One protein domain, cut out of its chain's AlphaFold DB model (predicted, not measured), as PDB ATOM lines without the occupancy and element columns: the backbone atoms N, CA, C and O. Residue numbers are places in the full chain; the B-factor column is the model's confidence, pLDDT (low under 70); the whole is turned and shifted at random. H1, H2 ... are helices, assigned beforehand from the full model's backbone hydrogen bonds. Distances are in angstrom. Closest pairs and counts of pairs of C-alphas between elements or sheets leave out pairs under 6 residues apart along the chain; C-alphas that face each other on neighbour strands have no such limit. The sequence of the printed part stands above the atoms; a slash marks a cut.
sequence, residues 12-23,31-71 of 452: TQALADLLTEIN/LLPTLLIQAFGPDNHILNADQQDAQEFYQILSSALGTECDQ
ATOM      1  N   THR A  12     -14.650  -7.902 -25.014       89.00
ATOM      2  CA  THR A  12     -13.869  -6.685 -25.291       89.00
ATOM      3  C   THR A  12     -13.528  -6.522 -26.772       89.00
ATOM      4  O   THR A  12     -13.740  -5.440 -27.323       89.00
ATOM      5  N   GLN A  13     -13.031  -7.575 -27.426       88.94
ATOM      6  CA  GLN A  13     -12.655  -7.539 -28.841       88.94
ATOM      7  C   GLN A  13     -13.894  -7.434 -29.732       88.94
ATOM      8  O   GLN A  13     -13.966  -6.542 -30.576       88.94
ATOM      9  N   ALA A  14     -14.905  -8.275 -29.494       91.19
ATOM     10  CA  ALA A  14     -16.143  -8.262 -30.271       91.19
ATOM     11  C   ALA A  14     -16.875  -6.911 -30.179       91.19
ATOM     12  O   ALA A  14     -17.405  -6.410 -31.175       91.19
ATOM     13  N   LEU A  15     -16.876  -6.284 -28.996       91.62
ATOM     14  CA  LEU A  15     -17.414  -4.941 -28.810       91.62
ATOM     15  C   LEU A  15     -16.563  -3.889 -29.528       91.62
ATOM     16  O   LEU A  15     -17.128  -2.999 -30.157       91.62
ATOM     17  N   ALA A  16     -15.233  -3.955 -29.438       90.19
ATOM     18  CA  ALA A  16     -14.345  -2.998 -30.098       90.19
ATOM     19  C   ALA A  16     -14.508  -3.021 -31.626       90.19
ATOM     20  O   ALA A  16     -14.581  -1.958 -32.250       90.19
ATOM     21  N   ASP A  17     -14.639  -4.211 -32.211       89.88
ATOM     22  CA  ASP A  17     -14.882  -4.387 -33.643       89.88
ATOM     23  C   ASP A  17     -16.239  -3.796 -34.042       89.88
ATOM     24  O   ASP A  17     -16.309  -2.973 -34.958       89.88
ATOM     25  N   LEU A  18     -17.302  -4.105 -33.288       90.88
ATOM     26  CA  LEU A  18     -18.631  -3.535 -33.525       90.88
ATOM     27  C   LEU A  18     -18.629  -2.007 -33.390       90.88
ATOM     28  O   LEU A  18     -19.206  -1.311 -34.223       90.88
ATOM     29  N   LEU A  19     -17.983  -1.468 -32.351       90.12
ATOM     30  CA  LEU A  19     -17.868  -0.027 -32.132       90.12
ATOM     31  C   LEU A  19     -17.085   0.654 -33.255       90.12
ATOM     32  O   LEU A  19     -17.425   1.773 -33.630       90.12
ATOM     33  N   THR A  20     -16.055   0.010 -33.796       88.50
ATOM     34  CA  THR A  20     -15.314   0.530 -34.951       88.50
ATOM     35  C   THR A  20     -16.232   0.580 -36.167       88.50
ATOM     36  O   THR A  20     -16.407   1.639 -36.765       88.50
ATOM     37  N   GLU A  21     -16.926  -0.520 -36.450       88.12
ATOM     38  CA  GLU A  21     -17.781  -0.661 -37.624       88.12
ATOM     39  C   GLU A  21     -18.981   0.303 -37.625       88.12
ATOM     40  O   GLU A  21     -19.259   0.940 -38.639       88.12
ATOM     41  N   ILE A  22     -19.663   0.501 -36.486       87.31
ATOM     42  CA  ILE A  22     -20.787   1.460 -36.389       87.31
ATOM     43  C   ILE A  22     -20.340   2.925 -36.509       87.31
ATOM     44  O   ILE A  22     -21.178   3.818 -36.653       87.31
ATOM     45  N   ASN A  23     -19.044   3.193 -36.350       84.69
ATOM     46  CA  ASN A  23     -18.465   4.530 -36.423       84.69
ATOM     47  C   ASN A  23     -17.827   4.820 -37.787       84.69
ATOM     48  O   ASN A  23     -17.462   5.969 -38.051       84.69
ATOM     49  N   LEU A  31     -25.902  -3.583 -39.894       87.38
ATOM     50  CA  LEU A  31     -24.956  -4.453 -39.204       87.38
ATOM     51  C   LEU A  31     -25.716  -5.426 -38.310       87.38
ATOM     52  O   LEU A  31     -26.687  -5.045 -37.657       87.38
ATOM     53  N   LEU A  32     -25.265  -6.676 -38.290       88.06
ATOM     54  CA  LEU A  32     -25.747  -7.681 -37.356       88.06
ATOM     55  C   LEU A  32     -24.623  -7.941 -36.343       88.06
ATOM     56  O   LEU A  32     -23.538  -8.341 -36.767       88.06
ATOM     57  N   PRO A  33     -24.836  -7.721 -35.033       88.56
ATOM     58  CA  PRO A  33     -23.786  -7.831 -34.020       88.56
ATOM     59  C   PRO A  33     -23.506  -9.296 -33.632       88.56
ATOM     60  O   PRO A  33     -23.469  -9.641 -32.454       88.56
ATOM     61  N   THR A  34     -23.329 -10.180 -34.618       86.62
ATOM     62  CA  THR A  34     -23.219 -11.635 -34.420       86.62
ATOM     63  C   THR A  34     -22.043 -12.009 -33.528       86.62
ATOM     64  O   THR A  34     -22.214 -12.824 -32.630       86.62
ATOM     65  N   LEU A  35     -20.879 -11.381 -33.728       88.00
ATOM     66  CA  LEU A  35     -19.683 -11.658 -32.926       88.00
ATOM     67  C   LEU A  35     -19.889 -11.292 -31.455       88.00
ATOM     68  O   LEU A  35     -19.472 -12.037 -30.579       88.00
ATOM     69  N   LEU A  36     -20.575 -10.179 -31.178       88.38
ATOM     70  CA  LEU A  36     -20.875  -9.776 -29.806       88.38
ATOM     71  C   LEU A  36     -21.878 -10.737 -29.157       88.38
ATOM     72  O   LEU A  36     -21.691 -11.125 -28.011       88.38
ATOM     73  N   ILE A  37     -22.913 -11.152 -29.895       87.38
ATOM     74  CA  ILE A  37     -23.896 -12.132 -29.411       87.38
ATOM     75  C   ILE A  37     -23.215 -13.475 -29.105       87.38
ATOM     76  O   ILE A  37     -23.497 -14.077 -28.075       87.38
ATOM     77  N   GLN A  38     -22.301 -13.921 -29.970       87.00
ATOM     78  CA  GLN A  38     -21.523 -15.145 -29.770       87.00
ATOM     79  C   GLN A  38     -20.560 -15.034 -28.583       87.00
ATOM     80  O   GLN A  38     -20.483 -15.969 -27.797       87.00
ATOM     81  N   ALA A  39     -19.888 -13.892 -28.407       86.88
ATOM     82  CA  ALA A  39     -18.933 -13.665 -27.318       86.88
ATOM     83  C   ALA A  39     -19.570 -13.728 -25.919       86.88
ATOM     84  O   ALA A  39     -18.911 -14.066 -24.941       86.88
ATOM     85  N   PHE A  40     -20.861 -13.417 -25.805       84.25
ATOM     86  CA  PHE A  40     -21.601 -13.592 -24.556       84.25
ATOM     87  C   PHE A  40     -21.936 -15.062 -24.249       84.25
ATOM     88  O   PHE A  40     -22.321 -15.364 -23.120       84.25
ATOM     89  N   GLY A  41     -21.786 -15.975 -25.205       78.81
ATOM     90  CA  GLY A  41     -22.040 -17.398 -25.022       78.81
ATOM     91  C   GLY A  41     -23.529 -17.771 -24.888       78.81
ATOM     92  O   GLY A  41     -24.404 -16.914 -24.724       78.81
ATOM     93  N   PRO A  42     -23.846 -19.077 -24.949       68.06
ATOM     94  CA  PRO A  42     -25.223 -19.585 -24.969       68.06
ATOM     95  C   PRO A  42     -25.960 -19.477 -23.623       68.06
ATOM     96  O   PRO A  42     -27.187 -19.550 -23.597       68.06
ATOM     97  N   ASP A  43     -25.239 -19.297 -22.514       65.44
ATOM     98  CA  ASP A  43     -25.815 -19.255 -21.161       65.44
ATOM     99  C   ASP A  43     -26.380 -17.872 -20.783       65.44
ATOM    100  O   ASP A  43     -27.056 -17.718 -19.758       65.44
ATOM    101  N   ASN A  44     -26.152 -16.849 -21.613       70.44
ATOM    102  CA  ASN A  44     -26.696 -15.517 -21.389       70.44
ATOM    103  C   ASN A  44     -28.156 -15.431 -21.850       70.44
ATOM    104  O   ASN A  44     -28.471 -15.080 -22.985       70.44
ATOM    105  N   HIS A  45     -29.057 -15.699 -20.903       67.62
ATOM    106  CA  HIS A  45     -30.520 -15.667 -21.039       67.62
ATOM    107  C   HIS A  45     -31.118 -14.362 -21.599       67.62
ATOM    108  O   HIS A  45     -32.296 -14.353 -21.941       67.62
ATOM    109  N   ILE A  46     -30.332 -13.290 -21.709       71.25
ATOM    110  CA  ILE A  46     -30.750 -11.974 -22.217       71.25
ATOM    111  C   ILE A  46     -30.572 -11.852 -23.735       71.25
ATOM    112  O   ILE A  46     -31.150 -10.976 -24.364       71.25
ATOM    113  N   LEU A  47     -29.846 -12.770 -24.369       73.12
ATOM    114  CA  LEU A  47     -29.686 -12.804 -25.824       73.12
ATOM    115  C   LEU A  47     -30.654 -13.806 -26.457       73.12
ATOM    116  O   LEU A  47     -30.261 -14.725 -27.174       73.12
ATOM    117  N   ASN A  48     -31.938 -13.636 -26.153       80.12
ATOM    118  CA  ASN A  48     -33.024 -14.415 -26.733       80.12
ATOM    119  C   ASN A  48     -33.887 -13.539 -27.662       80.12
ATOM    120  O   ASN A  48     -33.550 -12.394 -27.956       80.12
ATOM    121  N   ALA A  49     -34.979 -14.101 -28.184       83.44
ATOM    122  CA  ALA A  49     -35.896 -13.377 -29.065       83.44
ATOM    123  C   ALA A  49     -36.919 -12.502 -28.309       83.44
ATOM    124  O   ALA A  49     -37.739 -11.845 -28.953       83.44
ATOM    125  N   ASP A  50     -36.894 -12.509 -26.973       88.06
ATOM    126  CA  ASP A  50     -37.805 -11.733 -26.138       88.06
ATOM    127  C   ASP A  50     -37.299 -10.292 -25.966       88.06
ATOM    128  O   ASP A  50     -36.131  -9.975 -26.197       88.06
ATOM    129  N   GLN A  51     -38.193  -9.393 -25.554       90.19
ATOM    130  CA  GLN A  51     -37.819  -8.014 -25.244       90.19
ATOM    131  C   GLN A  51     -37.048  -7.952 -23.922       90.19
ATOM    132  O   GLN A  51     -37.417  -8.617 -22.957       90.19
ATOM    133  N   GLN A  52     -35.996  -7.133 -23.882       92.00
ATOM    134  CA  GLN A  52     -35.089  -7.013 -22.737       92.00
ATOM    135  C   GLN A  52     -34.855  -5.550 -22.363       92.00
ATOM    136  O   GLN A  52     -35.015  -4.640 -23.184       92.00
ATOM    137  N   ASP A  53     -34.448  -5.317 -21.118       92.88
ATOM    138  CA  ASP A  53     -34.137  -3.981 -20.625       92.88
ATOM    139  C   ASP A  53     -32.733  -3.533 -21.072       92.88
ATOM    140  O   ASP A  53     -31.725  -4.198 -20.821       92.88
ATOM    141  N   ALA A  54     -32.641  -2.362 -21.708       94.06
ATOM    142  CA  ALA A  54     -31.365  -1.806 -22.158       94.06
ATOM    143  C   ALA A  54     -30.393  -1.505 -20.997       94.06
ATOM    144  O   ALA A  54     -29.174  -1.544 -21.182       94.06
ATOM    145  N   GLN A  55     -30.905  -1.199 -19.801       94.31
ATOM    146  CA  GLN A  55     -30.095  -0.973 -18.607       94.31
ATOM    147  C   GLN A  55     -29.529  -2.280 -18.046       94.31
ATOM    148  O   GLN A  55     -28.387  -2.290 -17.577       94.31
ATOM    149  N   GLU A  56     -30.292  -3.366 -18.118       92.81
ATOM    150  CA  GLU A  56     -29.826  -4.696 -17.731       92.81
ATOM    151  C   GLU A  56     -28.741  -5.185 -18.697       92.81
ATOM    152  O   GLU A  56     -27.659  -5.581 -18.262       92.81
ATOM    153  N   PHE A  57     -28.964  -5.024 -20.007       93.44
ATOM    154  CA  PHE A  57     -27.950  -5.319 -21.020       93.44
ATOM    155  C   PHE A  57     -26.654  -4.517 -20.800       93.44
ATOM    156  O   PHE A  57     -25.561  -5.081 -20.869       93.44
ATOM    157  N   TYR A  58     -26.751  -3.222 -20.464       94.06
ATOM    158  CA  TYR A  58     -25.582  -2.407 -20.110       94.06
ATOM    159  C   TYR A  58     -24.798  -2.988 -18.926       94.06
ATOM    160  O   TYR A  58     -23.571  -3.017 -18.960       94.06
ATOM    161  N   GLN A  59     -25.489  -3.452 -17.882       92.06
ATOM    162  CA  GLN A  59     -24.847  -4.012 -16.690       92.06
ATOM    163  C   GLN A  59     -24.141  -5.338 -16.980       92.06
ATOM    164  O   GLN A  59     -23.017  -5.541 -16.523       92.06
ATOM    165  N   ILE A  60     -24.739  -6.207 -17.796       91.44
ATOM    166  CA  ILE A  60     -24.088  -7.448 -18.243       91.44
ATOM    167  C   ILE A  60     -22.837  -7.135 -19.049       91.44
ATOM    168  O   ILE A  60     -21.777  -7.697 -18.777       91.44
ATOM    169  N   LEU A  61     -22.946  -6.210 -20.007       91.69
ATOM    170  CA  LEU A  61     -21.814  -5.794 -20.823       91.69
ATOM    171  C   LEU A  61     -20.695  -5.223 -19.944       91.69
ATOM    172  O   LEU A  61     -19.553  -5.655 -20.048       91.69
ATOM    173  N   SER A  62     -21.019  -4.303 -19.036       91.31
ATOM    174  CA  SER A  62     -20.054  -3.700 -18.112       91.31
ATOM    175  C   SER A  62     -19.385  -4.743 -17.206       91.31
ATOM    176  O   SER A  62     -18.163  -4.735 -17.047       91.31
ATOM    177  N   SER A  63     -20.154  -5.700 -16.676       89.94
ATOM    178  CA  SER A  63     -19.641  -6.797 -15.849       89.94
ATOM    179  C   SER A  63     -18.723  -7.741 -16.629       89.94
ATOM    180  O   SER A  63     -17.695  -8.168 -16.096       89.94
ATOM    181  N   ALA A  64     -19.062  -8.066 -17.880       89.81
ATOM    182  CA  ALA A  64     -18.227  -8.895 -18.747       89.81
ATOM    183  C   ALA A  64     -16.891  -8.200 -19.048       89.81
ATOM    184  O   ALA A  64     -15.829  -8.777 -18.821       89.81
ATOM    185  N   LEU A  65     -16.936  -6.918 -19.436       88.56
ATOM    186  CA  LEU A  65     -15.740  -6.105 -19.677       88.56
ATOM    187  C   LEU A  65     -14.871  -5.967 -18.417       88.56
ATOM    188  O   LEU A  65     -13.647  -6.031 -18.503       88.56
ATOM    189  N   GLY A  66     -15.488  -5.785 -17.246       87.31
ATOM    190  CA  GLY A  66     -14.781  -5.735 -15.965       87.31
ATOM    191  C   GLY A  66     -14.080  -7.054 -15.640       87.31
ATOM    192  O   GLY A  66     -12.904  -7.051 -15.288       87.31
ATOM    193  N   THR A  67     -14.768  -8.178 -15.844       87.25
ATOM    194  CA  THR A  67     -14.223  -9.523 -15.602       87.25
ATOM    195  C   THR A  67     -13.031  -9.820 -16.512       87.25
ATOM    196  O   THR A  67     -12.005 -10.304 -16.037       87.25
ATOM    197  N   GLU A  68     -13.128  -9.503 -17.805       87.00
ATOM    198  CA  GLU A  68     -12.012  -9.655 -18.747       87.00
ATOM    199  C   GLU A  68     -10.835  -8.743 -18.385       87.00
ATOM    200  O   GLU A  68      -9.678  -9.162 -18.414       87.00
ATOM    201  N   CYS A  69     -11.121  -7.508 -17.971       82.69
ATOM    202  CA  CYS A  69     -10.094  -6.575 -17.536       82.69
ATOM    203  C   CYS A  69      -9.342  -7.084 -16.295       82.69
ATOM    204  O   CYS A  69      -8.111  -7.022 -16.265       82.69
ATOM    205  N   ASP A  70     -10.054  -7.625 -15.304       80.94
ATOM    206  CA  ASP A  70      -9.466  -8.203 -14.090       80.94
ATOM    207  C   ASP A  70      -8.609  -9.442 -14.402       80.94
ATOM    208  O   ASP A  70      -7.567  -9.646 -13.780       80.94
ATOM    209  N   GLN A  71      -8.996 -10.243 -15.404       78.38
ATOM    210  CA  GLN A  71      -8.202 -11.383 -15.885       78.38
ATOM    211  C   GLN A  71      -6.908 -10.951 -16.594       78.38
ATOM    212  O   GLN A  71      -5.907 -11.667 -16.535       78.38
TER     213      GLN A  71
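Overview. This is residues 12 to 23 and 31 to 71 of the 452 residues of a protein of Piptocephalis cylindrospora (UniProt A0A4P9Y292). A long helix, H3, passes near the first residue of H1 at a steep angle, while H1 and the short H2 lie side by side. The loop of residues 40 to 53 leads from H2 to H3, and residues 49 to 55, of which 54 and 55 belong to H3, stick out. The printed part has 53 residues, with three named helices in the order H1, H2, H3 and no named strand: all helix. It is compact, with a radius of gyration of the C-alphas of 11.4 A and spans of 28 by 26 by 20 A.

Along the chain. H3, residues 54 to 71, is 25.8 A long and ends at C-alpha 71 (-8.202, -11.383, -15.885). H1, residues 12 to 21, is 14.3 A long from C-alpha 12 (-13.869, -6.685, -25.291). H2 is residues 34 to 39, 8.5 A.

Arrangement. H3 is close to but not clearly touching H1; their closest C-alphas, of Leu 65 and Thr 12, are 5.9 A apart, at a steep tilt of 56 degrees, opposite ways. H1 and H2 touch; their closest C-alphas, of Ala 14 and Leu 36, are 5.0 A apart, at a shallow tilt of 17 degrees, opposite ways. H2 and H3 are apart. In H1, H2 and H3 every O i to N i+4 pair is within hydrogen-bond range.

Size, cuts and confidence. The C-alphas farthest apart, of Asp 50 and Gln 71, are 31.3 A apart. Residues 24 to 30 are not printed; C-alphas 23 and 31 are 11.4 A apart across the cut. The link from H2 to H3 is long, 14 residues. Residues 42, 43 and 45 have pLDDT under 70.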